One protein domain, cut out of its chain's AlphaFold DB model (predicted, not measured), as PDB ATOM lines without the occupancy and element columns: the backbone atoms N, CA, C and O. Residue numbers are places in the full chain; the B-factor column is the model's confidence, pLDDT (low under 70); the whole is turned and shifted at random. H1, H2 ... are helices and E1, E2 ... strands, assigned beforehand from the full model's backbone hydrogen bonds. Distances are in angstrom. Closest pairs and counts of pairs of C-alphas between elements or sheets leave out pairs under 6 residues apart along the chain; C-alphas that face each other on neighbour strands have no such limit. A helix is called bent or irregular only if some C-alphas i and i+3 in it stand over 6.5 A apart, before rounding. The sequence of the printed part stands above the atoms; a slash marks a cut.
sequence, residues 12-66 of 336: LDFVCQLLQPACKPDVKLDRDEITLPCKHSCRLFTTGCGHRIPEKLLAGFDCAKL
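Overview. This is residues 12 to 66 of the 336 residues of the protein "FZ domain-containing protein" of Acyrthosiphon pisum (UniProt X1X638). A two-stranded antiparallel hairpin, E1 - E2, makes one end of an elongated shape, and three helices gather loosely toward the other. The printed part has 55 residues, with named elements in the order H1, E1, E2, H2, H3, class mixed. It is loose, radius of gyration of the C-alphas 12.8 A, spanning 41 by 22 by 21 A.

Along the chain. E1 is residues 22 to 24; E2, residues 33 to 37, is 13.1 A long. H1, residues 12 to 19, begins at C-alpha 12 (33.353, 0.287, 45.690). H2, residues 39 to 52, 18.8 A, is irregular: C-alphas 48 and 51 are 8.0 A apart. H3, residues 58 to 61, ends at C-alpha 61 (29.369, -10.412, 53.635).

Arrangement. In the hairpin, N 24 and O 33, 3.0 A apart, are within hydrogen-bond range. The closest C-alphas of H1 and E2, Gln 17 and Pro 37, are 6.2 A apart. H1 and H2, with its residues 41 to 45 alone, only just touch, with 3 pairs of C-alphas within 8 A, the closest Phe 14 and Phe 45, 7.7 A; they are about perpendicular, 75 degrees. H3 is close but not clearly touching H2, closest C-alphas Phe 61 and Cys 42, 7.2 A. Every O i to N i+4 pair is within hydrogen-bond range in H1, 8 of 10 in H2; H3 is too short for one.

Size, cuts and confidence. The farthest C-alphas, Lys 28 and His 51, are 40.8 A apart. The printed part has no cut and no long link. Residues 22 to 33 have pLDDT under 70.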
ATOM      1  N   LEU A  12      33.206   0.811  47.045       82.94
ATOM      2  CA  LEU A  12      33.353   0.287  45.690       82.94
ATOM      3  C   LEU A  12      34.463  -0.773  45.613       82.94
ATOM      4  O   LEU A  12      34.179  -1.902  45.231       82.94
ATOM      5  N   ASP A  13      35.682  -0.451  46.058       78.44
ATOM      6  CA  ASP A  13      36.818  -1.383  46.000       78.44
ATOM      7  C   ASP A  13      36.556  -2.669  46.794       78.44
ATOM      8  O   ASP A  13      36.835  -3.760  46.308       78.44
ATOM      9  N   PHE A  14      36.010  -2.556  48.010       83.69
ATOM     10  CA  PHE A  14      35.738  -3.716  48.862       83.69
ATOM     11  C   PHE A  14      34.633  -4.603  48.279       83.69
ATOM     12  O   PHE A  14      34.779  -5.822  48.237       83.69
ATOM     13  N   VAL A  15      33.540  -4.005  47.791       86.81
ATOM     14  CA  VAL A  15      32.449  -4.746  47.146       86.81
ATOM     15  C   VAL A  15      32.945  -5.420  45.867       86.81
ATOM     16  O   VAL A  15      32.606  -6.577  45.630       86.81
ATOM     17  N   CYS A  16      33.797  -4.753  45.083       84.62
ATOM     18  CA  CYS A  16      34.452  -5.353  43.925       84.62
ATOM     19  C   CYS A  16      35.356  -6.520  44.332       84.62
ATOM     20  O   CYS A  16      35.223  -7.588  43.757       84.62
ATOM     21  N   GLN A  17      36.202  -6.378  45.352       81.81
ATOM     22  CA  GLN A  17      37.062  -7.467  45.836       81.81
ATOM     23  C   GLN A  17      36.279  -8.654  46.413       81.81
ATOM     24  O   GLN A  17      36.774  -9.773  46.386       81.81
ATOM     25  N   LEU A  18      35.076  -8.437  46.947       84.56
ATOM     26  CA  LEU A  18      34.251  -9.505  47.508       84.56
ATOM     27  C   LEU A  18      33.393 -10.214  46.445       84.56
ATOM     28  O   LEU A  18      33.242 -11.430  46.499       84.56
ATOM     29  N   LEU A  19      32.820  -9.466  45.495       83.94
ATOM     30  CA  LEU A  19      31.922 -10.006  44.462       83.94
ATOM     31  C   LEU A  19      32.654 -10.426  43.183       83.94
ATOM     32  O   LEU A  19      32.219 -11.350  42.500       83.94
ATOM     33  N   GLN A  20      33.749  -9.744  42.863       82.38
ATOM     34  CA  GLN A  20      34.638 -10.027  41.740       82.38
ATOM     35  C   GLN A  20      36.100  -9.968  42.222       82.38
ATOM     36  O   GLN A  20      36.862  -9.076  41.830       82.38
ATOM     37  N   PRO A  21      36.482 -10.879  43.131       78.19
ATOM     38  CA  PRO A  21      37.833 -10.947  43.666       78.19
ATOM     39  C   PRO A  21      38.881 -11.044  42.562       78.19
ATOM     40  O   PRO A  21      38.630 -11.556  41.470       78.19
ATOM     41  N   ALA A  22      40.080 -10.549  42.870       68.69
ATOM     42  CA  ALA A  22      41.199 -10.644  41.952       68.69
ATOM     43  C   ALA A  22      41.511 -12.122  41.694       68.69
ATOM     44  O   ALA A  22      41.914 -12.855  42.599       68.69
ATOM     45  N   CYS A  23      41.314 -12.526  40.447       68.75
ATOM     46  CA  CYS A  23      41.785 -13.781  39.902       68.75
ATOM     47  C   CYS A  23      43.249 -13.591  39.529       68.75
ATOM     48  O   CYS A  23      43.560 -12.888  38.563       68.75
ATOM     49  N   LYS A  24      44.161 -14.169  40.308       62.78
ATOM     50  CA  LYS A  24      45.522 -14.339  39.810       62.78
ATOM     51  C   LYS A  24      45.484 -15.549  38.881       62.78
ATOM     52  O   LYS A  24      45.021 -16.599  39.329       62.78
ATOM     53  N   PRO A  25      45.909 -15.409  37.610       50.31
ATOM     54  CA  PRO A  25      46.005 -16.554  36.727       50.31
ATOM     55  C   PRO A  25      47.015 -17.499  37.362       50.31
ATOM     56  O   PRO A  25      48.219 -17.223  37.380       50.31
ATOM     57  N   ASP A  26      46.515 -18.578  37.948       49.31
ATOM     58  CA  ASP A  26      47.377 -19.653  38.375       49.31
ATOM     59  C   ASP A  26      47.750 -20.413  37.108       49.31
ATOM     60  O   ASP A  26      47.020 -21.275  36.614       49.31
ATOM     61  N   VAL A  27      48.906 -20.036  36.558       47.16
ATOM     62  CA  VAL A  27      49.502 -20.609  35.342       47.16
ATOM     63  C   VAL A  27      49.636 -22.139  35.448       47.16
ATOM     64  O   VAL A  27      49.859 -22.808  34.444       47.16
ATOM     65  N   LYS A  28      49.492 -22.712  36.649       41.81
ATOM     66  CA  LYS A  28      49.714 -24.124  36.929       41.81
ATOM     67  C   LYS A  28      48.423 -24.943  37.181       41.81
ATOM     68  O   LYS A  28      48.514 -26.167  37.131       41.81
ATOM     69  N   LEU A  29      47.245 -24.341  37.420       44.38
ATOM     70  CA  LEU A  29      45.981 -25.068  37.710       44.38
ATOM     71  C   LEU A  29      44.927 -25.022  36.588       44.38
ATOM     72  O   LEU A  29      43.887 -25.674  36.713       44.38
ATOM     73  N   ASP A  30      45.163 -24.245  35.523       46.25
ATOM     74  CA  ASP A  30      44.152 -23.902  34.499       46.25
ATOM     75  C   ASP A  30      42.824 -23.422  35.134       46.25
ATOM     76  O   ASP A  30      41.723 -23.604  34.610       46.25
ATOM     77  N   ARG A  31      42.930 -22.848  36.341       53.00
ATOM     78  CA  ARG A  31      41.860 -22.225  37.114       53.00
ATOM     79  C   ARG A  31      42.438 -21.040  37.851       53.00
ATOM     80  O   ARG A  31      43.516 -21.118  38.425       53.00
ATOM     81  N   ASP A  32      41.680 -19.964  37.855       62.72
ATOM     82  CA  ASP A  32      42.086 -18.737  38.509       62.72
ATOM     83  C   ASP A  32      42.072 -18.884  40.037       62.72
ATOM     84  O   ASP A  32      41.067 -19.303  40.621       62.72
ATOM     85  N   GLU A  33      43.174 -18.508  40.692       64.50
ATOM     86  CA  GLU A  33      43.222 -18.427  42.148       64.50
ATOM     87  C   GLU A  33      42.542 -17.133  42.605       64.50
ATOM     88  O   GLU A  33      42.968 -16.015  42.291       64.50
ATOM     89  N   ILE A  34      41.464 -17.300  43.367       72.12
ATOM     90  CA  ILE A  34      40.634 -16.208  43.853       72.12
ATOM     91  C   ILE A  34      41.234 -15.635  45.138       72.12
ATOM     92  O   ILE A  34      41.236 -16.284  46.182       72.12
ATOM     93  N   THR A  35      41.682 -14.380  45.093       73.19
ATOM     94  CA  THR A  35      42.160 -13.676  46.290       73.19
ATOM     95  C   THR A  35      41.019 -12.889  46.943       73.19
ATOM     96  O   THR A  35      40.604 -11.848  46.432       73.19
ATOM     97  N   LEU A  36      40.522 -13.370  48.086       77.19
ATOM     98  CA  LEU A  36      39.440 -12.737  48.858       77.19
ATOM     99  C   LEU A  36      39.952 -11.608  49.775       77.19
ATOM    100  O   LEU A  36      41.132 -11.595  50.123       77.19
ATOM    101  N   PRO A  37      39.103 -10.659  50.206       78.56
ATOM    102  CA  PRO A  37      39.493  -9.624  51.164       78.56
ATOM    103  C   PRO A  37      39.672 -10.184  52.579       78.56
ATOM    104  O   PRO A  37      39.000 -11.132  52.982       78.56
ATOM    105  N   CYS A  38      40.557  -9.574  53.371       78.44
ATOM    106  CA  CYS A  38      40.795 -10.027  54.744       78.44
ATOM    107  C   CYS A  38      39.598  -9.768  55.672       78.44
ATOM    108  O   CYS A  38      38.876  -8.770  55.549       78.44
ATOM    109  N   LYS A  39      39.447 -10.624  56.687       80.19
ATOM    110  CA  LYS A  39      38.406 -10.537  57.724       80.19
ATOM    111  C   LYS A  39      38.364  -9.186  58.436       80.19
ATOM    112  O   LYS A  39      37.278  -8.659  58.688       80.19
ATOM    113  N   HIS A  40      39.522  -8.577  58.696       76.00
ATOM    114  CA  HIS A  40      39.607  -7.223  59.257       76.00
ATOM    115  C   HIS A  40      38.959  -6.166  58.342       76.00
ATOM    116  O   HIS A  40      38.134  -5.376  58.799       76.00
ATOM    117  N   SER A  41      39.255  -6.196  57.037       78.38
ATOM    118  CA  SER A  41      38.670  -5.282  56.044       78.38
ATOM    119  C   SER A  41      37.146  -5.419  55.972       78.38
ATOM    120  O   SER A  41      36.434  -4.416  55.911       78.38
ATOM    121  N   CYS A  42      36.634  -6.649  56.064       85.00
ATOM    122  CA  CYS A  42      35.195  -6.910  56.112       85.00
ATOM    123  C   CYS A  42      34.527  -6.361  57.378       85.00
ATOM    124  O   CYS A  42      33.443  -5.782  57.302       85.00
ATOM    125  N   ARG A  43      35.175  -6.474  58.544       83.88
ATOM    126  CA  ARG A  43      34.668  -5.887  59.797       83.88
ATOM    127  C   ARG A  43      34.580  -4.362  59.723       83.88
ATOM    128  O   ARG A  43      33.581  -3.788  60.152       83.88
ATOM    129  N   LEU A  44      35.581  -3.705  59.136       78.56
ATOM    130  CA  LEU A  44      35.561  -2.251  58.932       78.56
ATOM    131  C   LEU A  44      34.406  -1.823  58.020       78.56
ATOM    132  O   LEU A  44      33.674  -0.890  58.344       78.56
ATOM    133  N   PHE A  45      34.212  -2.539  56.910       85.31
ATOM    134  CA  PHE A  45      33.103  -2.290  55.994       85.31
ATOM    135  C   PHE A  45      31.738  -2.496  56.664       85.31
ATOM    136  O   PHE A  45      30.874  -1.625  56.590       85.31
ATOM    137  N   THR A  46      31.535  -3.624  57.348       85.44
ATOM    138  CA  THR A  46      30.252  -3.956  57.992       85.44
ATOM    139  C   THR A  46      29.924  -3.028  59.162       85.44
ATOM    140  O   THR A  46      28.750  -2.734  59.377       85.44
ATOM    141  N   THR A  47      30.927  -2.476  59.853       84.94
ATOM    142  CA  THR A  47      30.714  -1.460  60.900       84.94
ATOM    143  C   THR A  47      30.089  -0.180  60.332       84.94
ATOM    144  O   THR A  47      29.190   0.387  60.948       84.94
ATOM    145  N   GLY A  48      30.516   0.266  59.143       82.88
ATOM    146  CA  GLY A  48      29.957   1.460  58.495       82.88
ATOM    147  C   GLY A  48      28.688   1.187  57.681       82.88
ATOM    148  O   GLY A  48      27.696   1.907  57.787       82.88
ATOM    149  N   CYS A  49      28.701   0.126  56.877       86.88
ATOM    150  CA  CYS A  49      27.704  -0.139  55.839       86.88
ATOM    151  C   CYS A  49      26.774  -1.325  56.134       86.88
ATOM    152  O   CYS A  49      25.848  -1.561  55.360       86.88
ATOM    153  N   GLY A  50      26.975  -2.071  57.228       84.06
ATOM    154  CA  GLY A  50      26.290  -3.346  57.493       84.06
ATOM    155  C   GLY A  50      24.762  -3.259  57.496       84.06
ATOM    156  O   GLY A  50      24.094  -4.109  56.917       84.06
ATOM    157  N   HIS A  51      24.208  -2.181  58.054       86.19
ATOM    158  CA  HIS A  51      22.763  -1.922  58.096       86.19
ATOM    159  C   HIS A  51      22.142  -1.599  56.725       86.19
ATOM    160  O   HIS A  51      20.921  -1.571  56.596       86.19
ATOM    161  N   ARG A  52      22.966  -1.326  55.705       86.75
ATOM    162  CA  ARG A  52      22.532  -1.013  54.333       86.75
ATOM    163  C   ARG A  52      22.675  -2.200  53.382       86.75
ATOM    164  O   ARG A  52      22.379  -2.060  52.199       86.75
ATOM    165  N   ILE A  53      23.150  -3.350  53.868       85.44
ATOM    166  CA  ILE A  53      23.310  -4.557  53.057       85.44
ATOM    167  C   ILE A  53      21.934  -5.226  52.899       85.44
ATOM    168  O   ILE A  53      21.303  -5.552  53.904       85.44
ATOM    169  N   PRO A  54      21.454  -5.463  51.666       84.38
ATOM    170  CA  PRO A  54      20.202  -6.182  51.446       84.38
ATOM    171  C   PRO A  54      20.240  -7.598  52.045       84.38
ATOM    172  O   PRO A  54      21.248  -8.291  51.909       84.38
ATOM    173  N   GLU A  55      19.122  -8.080  52.603       83.06
ATOM    174  CA  GLU A  55      19.003  -9.432  53.201       83.06
ATOM    175  C   GLU A  55      19.497 -10.563  52.294       83.06
ATOM    176  O   GLU A  55      20.093 -11.530  52.757       83.06
ATOM    177  N   LYS A  56      19.334 -10.406  50.978       81.75
ATOM    178  CA  LYS A  56      19.779 -11.386  49.977       81.75
ATOM    179  C   LYS A  56      21.304 -11.505  49.855       81.75
ATOM    180  O   LYS A  56      21.781 -12.518  49.358       81.75
ATOM    181  N   LEU A  57      22.058 -10.484  50.265       79.31
ATOM    182  CA  LEU A  57      23.519 -10.425  50.135       79.31
ATOM    183  C   LEU A  57      24.249 -10.645  51.465       79.31
ATOM    184  O   LEU A  57      25.444 -10.914  51.453       79.31
ATOM    185  N   LEU A  58      23.545 -10.611  52.600       80.19
ATOM    186  CA  LEU A  58      24.118 -10.751  53.946       80.19
ATOM    187  C   LEU A  58      24.996 -12.003  54.123       80.19
ATOM    188  O   LEU A  58      26.039 -11.928  54.765       80.19
ATOM    189  N   ALA A  59      24.640 -13.127  53.492       78.50
ATOM    190  CA  ALA A  59      25.424 -14.363  53.554       78.50
ATOM    191  C   ALA A  59      26.802 -14.274  52.861       78.50
ATOM    192  O   ALA A  59      27.711 -15.020  53.227       78.50
ATOM    193  N   GLY A  60      26.950 -13.388  51.868       76.88
ATOM    194  CA  GLY A  60      28.209 -13.142  51.154       76.88
ATOM    195  C   GLY A  60      29.143 -12.166  51.876       76.88
ATOM    196  O   GLY A  60      30.342 -12.188  51.633       76.88
ATOM    197  N   PHE A  61      28.613 -11.356  52.798       84.06
ATOM    198  CA  PHE A  61      29.369 -10.412  53.635       84.06
ATOM    199  C   PHE A  61      29.670 -10.974  55.038       84.06
ATOM    200  O   PHE A  61      29.957 -10.221  55.970       84.06
ATOM    201  N   ASP A  62      29.605 -12.298  55.206       85.25
ATOM    202  CA  ASP A  62      29.941 -12.964  56.463       85.25
ATOM    203  C   ASP A  62      31.458 -12.957  56.696       85.25
ATOM    204  O   ASP A  62      32.203 -13.809  56.203       85.25
ATOM    205  N   CYS A  63      31.915 -11.983  57.483       83.19
ATOM    206  CA  CYS A  63      33.331 -11.798  57.776       83.19
ATOM    207  C   CYS A  63      33.969 -12.991  58.502       83.19
ATOM    208  O   CYS A  63      35.192 -13.089  58.502       83.19
ATOM    209  N   ALA A  64      33.194 -13.889  59.126       84.06
ATOM    210  CA  ALA A  64      33.745 -15.065  59.799       84.06
ATOM    211  C   ALA A  64      34.320 -16.100  58.818       84.06
ATOM    212  O   ALA A  64      35.171 -16.892  59.210       84.06
ATOM    213  N   LYS A  65      33.886 -16.072  57.550       82.50
ATOM    214  CA  LYS A  65      34.350 -16.975  56.483       82.50
ATOM    215  C   LYS A  65      35.589 -16.469  55.746       82.50
ATOM    216  O   LYS A  65      36.102 -17.170  54.878       82.50
ATOM    217  N   LEU A  66      36.040 -15.253  56.046       78.62
ATOM    218  CA  LEU A  66      37.197 -14.648  55.395       78.62
ATOM    219  C   LEU A  66      38.491 -14.972  56.155       78.62
ATOM    220  O   LEU A  66      38.447 -15.120  57.382       78.62
TER     221      LEU A  66